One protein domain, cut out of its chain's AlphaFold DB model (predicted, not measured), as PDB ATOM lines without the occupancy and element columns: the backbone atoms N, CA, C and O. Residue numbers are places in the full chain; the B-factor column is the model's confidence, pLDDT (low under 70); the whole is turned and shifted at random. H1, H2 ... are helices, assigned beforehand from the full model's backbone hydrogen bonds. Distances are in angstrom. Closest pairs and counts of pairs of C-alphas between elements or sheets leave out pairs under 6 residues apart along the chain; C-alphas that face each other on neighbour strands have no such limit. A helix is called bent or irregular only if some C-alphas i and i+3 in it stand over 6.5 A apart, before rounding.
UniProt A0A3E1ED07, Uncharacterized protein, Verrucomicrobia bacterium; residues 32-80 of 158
ATOM      1  N   ASP A  32      88.497  -0.039  31.052       84.75
ATOM      2  CA  ASP A  32      87.628  -0.456  29.947       84.75
ATOM      3  C   ASP A  32      86.543   0.579  29.602       84.75
ATOM      4  O   ASP A  32      86.093   0.642  28.460       84.75
ATOM      5  N   GLN A  33      86.189   1.455  30.543       86.88
ATOM      6  CA  GLN A  33      85.184   2.504  30.369       86.88
ATOM      7  C   GLN A  33      85.773   3.846  29.911       86.88
ATOM      8  O   GLN A  33      85.019   4.768  29.592       86.88
ATOM      9  N   PHE A  34      87.100   4.008  29.874       87.69
ATOM     10  CA  PHE A  34      87.725   5.287  29.509       87.69
ATOM     11  C   PHE A  34      87.389   5.732  28.090       87.69
ATOM     12  O   PHE A  34      87.087   6.906  27.872       87.69
ATOM     13  N   LEU A  35      87.421   4.807  27.127       89.38
ATOM     14  CA  LEU A  35      87.100   5.134  25.741       89.38
ATOM     15  C   LEU A  35      85.641   5.572  25.605       89.38
ATOM     16  O   LEU A  35      85.364   6.556  24.924       89.38
ATOM     17  N   GLU A  36      84.723   4.867  26.263       90.94
ATOM     18  CA  GLU A  36      83.300   5.201  26.243       90.94
ATOM     19  C   GLU A  36      83.049   6.587  26.839       90.94
ATOM     20  O   GLU A  36      82.456   7.428  26.170       90.94
ATOM     21  N   HIS A  37      83.563   6.868  28.040       89.75
ATOM     22  CA  HIS A  37      83.406   8.181  28.674       89.75
ATOM     23  C   HIS A  37      84.031   9.299  27.841       89.75
ATOM     24  O   HIS A  37      83.441  10.371  27.672       89.75
ATOM     25  N   TRP A  38      85.208   9.051  27.262       90.44
ATOM     26  CA  TRP A  38      85.833  10.010  26.362       90.44
ATOM     27  C   TRP A  38      84.962  10.262  25.123       90.44
ATOM     28  O   TRP A  38      84.710  11.418  24.787       90.44
ATOM     29  N   LEU A  39      84.430   9.223  24.476       95.62
ATOM     30  CA  LEU A  39      83.522   9.380  23.334       95.62
ATOM     31  C   LEU A  39      82.221  10.090  23.730       95.62
ATOM     32  O   LEU A  39      81.773  10.971  22.998       95.62
ATOM     33  N   ALA A  40      81.648   9.756  24.886       94.50
ATOM     34  CA  ALA A  40      80.439  10.379  25.411       94.50
ATOM     35  C   ALA A  40      80.642  11.885  25.618       94.50
ATOM     36  O   ALA A  40      79.875  12.678  25.071       94.50
ATOM     37  N   SER A  41      81.736  12.297  26.269       94.56
ATOM     38  CA  SER A  41      82.062  13.724  26.427       94.56
ATOM     39  C   SER A  41      82.210  14.442  25.077       94.56
ATOM     40  O   SER A  41      81.687  15.540  24.886       94.56
ATOM     41  N   ARG A  42      82.828  13.803  24.074       97.38
ATOM     42  CA  ARG A  42      82.952  14.374  22.720       97.38
ATOM     43  C   ARG A  42      81.606  14.528  22.023       97.38
ATOM     44  O   ARG A  42      81.400  15.500  21.289       97.38
ATOM     45  N   VAL A  43      80.696  13.580  22.238       96.50
ATOM     46  CA  VAL A  43      79.322  13.646  21.738       96.50
ATOM     47  C   VAL A  43      78.566  14.786  22.416       96.50
ATOM     48  O   VAL A  43      77.940  15.581  21.716       96.50
ATOM     49  N   GLU A  44      78.667  14.924  23.736       96.56
ATOM     50  CA  GLU A  44      78.038  16.014  24.488       96.56
ATOM     51  C   GLU A  44      78.513  17.386  24.012       96.56
ATOM     52  O   GLU A  44      77.690  18.245  23.685       96.56
ATOM     53  N   GLU A  45      79.826  17.575  23.857       97.31
ATOM     54  CA  GLU A  45      80.397  18.804  23.301       97.31
ATOM     55  C   GLU A  45      79.851  19.106  21.895       97.31
ATOM     56  O   GLU A  45      79.527  20.250  21.566       97.31
ATOM     57  N   ALA A  46      79.744  18.089  21.034       94.69
ATOM     58  CA  ALA A  46      79.213  18.253  19.683       94.69
ATOM     59  C   ALA A  46      77.717  18.600  19.681       94.69
ATOM     60  O   ALA A  46      77.280  19.439  18.886       94.69
ATOM     61  N   ILE A  47      76.940  17.987  20.576       95.69
ATOM     62  CA  ILE A  47      75.517  18.284  20.768       95.69
ATOM     63  C   ILE A  47      75.340  19.719  21.267       95.69
ATOM     64  O   ILE A  47      74.491  20.431  20.727       95.69
ATOM     65  N   ALA A  48      76.148  20.156  22.237       96.38
ATOM     66  CA  ALA A  48      76.118  21.518  22.761       96.38
ATOM     67  C   ALA A  48      76.410  22.545  21.657       96.38
ATOM     68  O   ALA A  48      75.589  23.427  21.416       96.38
ATOM     69  N   ARG A  49      77.492  22.360  20.881       94.44
ATOM     70  CA  ARG A  49      77.812  23.239  19.737       94.44
ATOM     71  C   ARG A  49      76.661  23.335  18.736       94.44
ATOM     72  O   ARG A  49      76.276  24.431  18.333       94.44
ATOM     73  N   ARG A  50      76.075  22.194  18.356       92.19
ATOM     74  CA  ARG A  50      74.932  22.158  17.431       92.19
ATOM     75  C   ARG A  50      73.717  22.897  18.002       92.19
ATOM     76  O   ARG A  50      73.017  23.567  17.242       92.19
ATOM     77  N   ARG A  51      73.430  22.733  19.297       93.62
ATOM     78  CA  ARG A  51      72.304  23.393  19.975       93.62
ATOM     79  C   ARG A  51      72.476  24.907  19.957       93.62
ATOM     80  O   ARG A  51      71.567  25.599  19.511       93.62
ATOM     81  N   ASP A  52      73.656  25.396  20.322       94.81
ATOM     82  CA  ASP A  52      73.965  26.826  20.323       94.81
ATOM     83  C   ASP A  52      73.808  27.452  18.930       94.81
ATOM     84  O   ASP A  52      73.220  28.525  18.779       94.81
ATOM     85  N   GLU A  53      74.319  26.790  17.889       89.81
ATOM     86  CA  GLU A  53      74.167  27.245  16.502       89.81
ATOM     87  C   GLU A  53      72.701  27.262  16.062       89.81
ATOM     88  O   GLU A  53      72.255  28.220  15.423       89.81
ATOM     89  N   PHE A  54      71.946  26.218  16.410       89.31
ATOM     90  CA  PHE A  54      70.523  26.115  16.104       89.31
ATOM     91  C   PHE A  54      69.741  27.268  16.737       89.31
ATOM     92  O   PHE A  54      69.004  27.969  16.039       89.31
ATOM     93  N   GLU A  55      69.952  27.509  18.034       92.00
ATOM     94  CA  GLU A  55      69.276  28.567  18.777       92.00
ATOM     95  C   GLU A  55      69.606  29.955  18.234       92.00
ATOM     96  O   GLU A  55      68.713  30.795  18.160       92.00
ATOM     97  N   LYS A  56      70.849  30.206  17.811       91.38
ATOM     98  CA  LYS A  56      71.261  31.501  17.243       91.38
ATOM     99  C   LYS A  56      70.712  31.725  15.832       91.38
ATOM    100  O   LYS A  56      70.307  32.839  15.509       91.38
ATOM    101  N   THR A  57      70.683  30.682  15.003       88.62
ATOM    102  CA  THR A  57      70.503  30.820  13.547       88.62
ATOM    103  C   THR A  57      69.049  30.677  13.099       88.62
ATOM    104  O   THR A  57      68.611  31.360  12.172       88.62
ATOM    105  N   ILE A  58      68.265  29.803  13.736       93.06
ATOM    106  CA  ILE A  58      66.916  29.470  13.262       93.06
ATOM    107  C   ILE A  58      65.876  30.328  13.984       93.06
ATOM    108  O   ILE A  58      65.273  29.921  14.972       93.06
ATOM    109  N   LYS A  59      65.667  31.546  13.473       94.31
ATOM    110  CA  LYS A  59      64.686  32.516  14.004       94.31
ATOM    111  C   LYS A  59      63.486  32.763  13.085       94.31
ATOM    112  O   LYS A  59      62.633  33.588  13.392       94.31
ATOM    113  N   SER A  60      63.409  32.067  11.951       95.88
ATOM    114  CA  SER A  60      62.316  32.192  10.984       95.88
ATOM    115  C   SER A  60      62.139  30.914  10.163       95.88
ATOM    116  O   SER A  60      63.032  30.064  10.112       95.88
ATOM    117  N   ALA A  61      61.001  30.792   9.478       95.44
ATOM    118  CA  ALA A  61      60.739  29.673   8.572       95.44
ATOM    119  C   ALA A  61      61.777  29.594   7.436       95.44
ATOM    120  O   ALA A  61      62.296  28.515   7.155       95.44
ATOM    121  N   ALA A  62      62.144  30.735   6.845       95.94
ATOM    122  CA  ALA A  62      63.160  30.797   5.795       95.94
ATOM    123  C   ALA A  62      64.551  30.382   6.310       95.94
ATOM    124  O   ALA A  62      65.253  29.611   5.655       95.94
ATOM    125  N   ALA A  63      64.936  30.825   7.514       94.50
ATOM    126  CA  ALA A  63      66.190  30.405   8.141       94.50
ATOM    127  C   ALA A  63      66.202  28.895   8.438       94.50
ATOM    128  O   ALA A  63      67.217  28.231   8.233       94.50
ATOM    129  N   CYS A  64      65.060  28.337   8.857       94.50
ATOM    130  CA  CYS A  64      64.899  26.900   9.065       94.50
ATOM    131  C   CYS A  64      65.078  26.114   7.759       94.50
ATOM    132  O   CYS A  64      65.840  25.150   7.725       94.50
ATOM    133  N   GLN A  65      64.427  26.542   6.674       96.00
ATOM    134  CA  GLN A  65      64.542  25.897   5.361       96.00
ATOM    135  C   GLN A  65      65.988  25.885   4.862       96.00
ATOM    136  O   GLN A  65      66.506  24.819   4.524       96.00
ATOM    137  N   LYS A  66      66.671  27.035   4.923       94.62
ATOM    138  CA  LYS A  66      68.088  27.141   4.559       94.62
ATOM    139  C   LYS A  66      68.957  26.197   5.390       94.62
ATOM    140  O   LYS A  66      69.749  25.434   4.841       94.62
ATOM    141  N   TRP A  67      68.774  26.189   6.710       93.50
ATOM    142  CA  TRP A  67      69.519  25.287   7.590       93.50
ATOM    143  C   TRP A  67      69.282  23.812   7.233       93.50
ATOM    144  O   TRP A  67      70.233  23.033   7.184       93.50
ATOM    145  N   GLN A  68      68.043  23.411   6.928       94.56
ATOM    146  CA  GLN A  68      67.741  22.039   6.510       94.56
ATOM    147  C   GLN A  68      68.451  21.655   5.208       94.56
ATOM    148  O   GLN A  68      68.951  20.536   5.094       94.56
ATOM    149  N   GLU A  69      68.495  22.552   4.224       96.19
ATOM    150  CA  GLU A  69      69.201  22.323   2.960       96.19
ATOM    151  C   GLU A  69      70.696  22.113   3.186       96.19
ATOM    152  O   GLU A  69      71.253  21.115   2.724       96.19
ATOM    153  N   GLU A  70      71.322  22.981   3.979       94.56
ATOM    154  CA  GLU A  70      72.737  22.864   4.328       94.56
ATOM    155  C   GLU A  70      73.041  21.567   5.084       94.56
ATOM    156  O   GLU A  70      74.024  20.889   4.780       94.56
ATOM    157  N   ARG A  71      72.204  21.182   6.059       93.44
ATOM    158  CA  ARG A  71      72.399  19.930   6.808       93.44
ATOM    159  C   ARG A  71      72.183  18.701   5.926       93.44
ATOM    160  O   ARG A  71      72.946  17.744   6.048       93.44
ATOM    161  N   ARG A  72      71.212  18.727   5.002       95.56
ATOM    162  CA  ARG A  72      71.019  17.658   4.003       95.56
ATOM    163  C   ARG A  72      72.230  17.526   3.084       95.56
ATOM    164  O   ARG A  72      72.660  16.404   2.820       95.56
ATOM    165  N   ALA A  73      72.778  18.642   2.608       96.12
ATOM    166  CA  ALA A  73      73.978  18.649   1.774       96.12
ATOM    167  C   ALA A  73      75.197  18.131   2.551       96.12
ATOM    168  O   ALA A  73      75.880  17.220   2.084       96.12
ATOM    169  N   PHE A  74      75.409  18.637   3.771       94.75
ATOM    170  CA  PHE A  74      76.457  18.179   4.679       94.75
ATOM    171  C   PHE A  74      76.388  16.662   4.875       94.75
ATOM    172  O   PHE A  74      77.357  15.963   4.587       94.75
ATOM    173  N   PHE A  75      75.230  16.143   5.292       95.62
ATOM    174  CA  PHE A  75      75.042  14.718   5.548       95.62
ATOM    175  C   PHE A  75      75.340  13.871   4.308       95.62
ATOM    176  O   PHE A  75      76.125  12.931   4.386       95.62
ATOM    177  N   ARG A  76      74.789  14.255   3.149       96.06
ATOM    178  CA  ARG A  76      74.976  13.539   1.880       96.06
ATOM    179  C   ARG A  76      76.446  13.397   1.499       96.06
ATOM    180  O   ARG A  76      76.840  12.336   1.037       96.06
ATOM    181  N   VAL A  77      77.256  14.434   1.709       96.50
ATOM    182  CA  VAL A  77      78.698  14.366   1.429       96.50
ATOM    183  C   VAL A  77      79.398  13.380   2.368       96.50
ATOM    184  O   VAL A  77      80.268  12.638   1.927       96.50
ATOM    185  N   ARG A  78      79.025  13.341   3.653       95.44
ATOM    186  CA  ARG A  78      79.713  12.505   4.655       95.44
ATOM    187  C   ARG A  78      79.401  11.021   4.511       95.44
ATOM    188  O   ARG A  78      80.259  10.206   4.818       95.44
ATOM    189  N   ILE A  79      78.222  10.677   4.001       95.69
ATOM    190  CA  ILE A  79      77.879   9.287   3.670       95.69
ATOM    191  C   ILE A  79      78.440   8.831   2.309       95.69
ATOM    192  O   ILE A  79      78.163   7.714   1.891       95.69
ATOM    193  N   GLY A  80      79.204   9.679   1.605       95.25
ATOM    194  CA  GLY A  80      79.770   9.354   0.289       95.25
ATOM    195  C   GLY A  80      78.803   9.531  -0.888       95.25
ATOM    196  O   GLY A  80      79.062   9.029  -1.976       95.25
TER     197      GLY A  80
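What this domain is: This is residues 32 to 80 of the 158 residues of an uncharacterized protein of Verrucomicrobia bacterium (UniProt A0A3E1ED07). A long helix, H1, and a shorter one, H2, meet near their ends at a tight link and make a narrow V, open at the far ends of both arms. The printed part has 49 residues with two named helices, H1 then H2, and no named strand; its class is all helix. It is flat, spanning 46 by 28 by 8 A, and only just extended, close to loose, with a radius of gyration of the C-alphas of 14.5 A.

How they stand to each other: H1, residues 32 to 57, is the longest helix. H2, residues 61 to 78, is close to H1 but not clearly touching it; their closest C-alphas, those of Thr 57 and Ala 63, are 6.9 A apart. They run opposite ways at a tilt of 35.2 degrees, only just steep. Residues 32 to 53 of H1 stand free, as do residues 68 to 80, of which 68 to 78 belong to H2. Every O i to N i+4 pair is within hydrogen-bond range in H2, and 21 of 22 in H1.

Where its parts are: H1 measures 39.2 A from C-alpha 32 at (87.628, -0.456, 29.947) to C-alpha 57. It is irregular: C-alphas 32 and 35 are 7.0 A apart. H2 measures 25.9 A and ends with C-alpha 78 at (79.713, 12.505, 4.655).

The domain as a whole: The C-alphas farthest apart, those of Asp 32 and Ala 62, are 46.5 A from each other. The printed part has no cut, and no printed residue is under 70 in pLDDT.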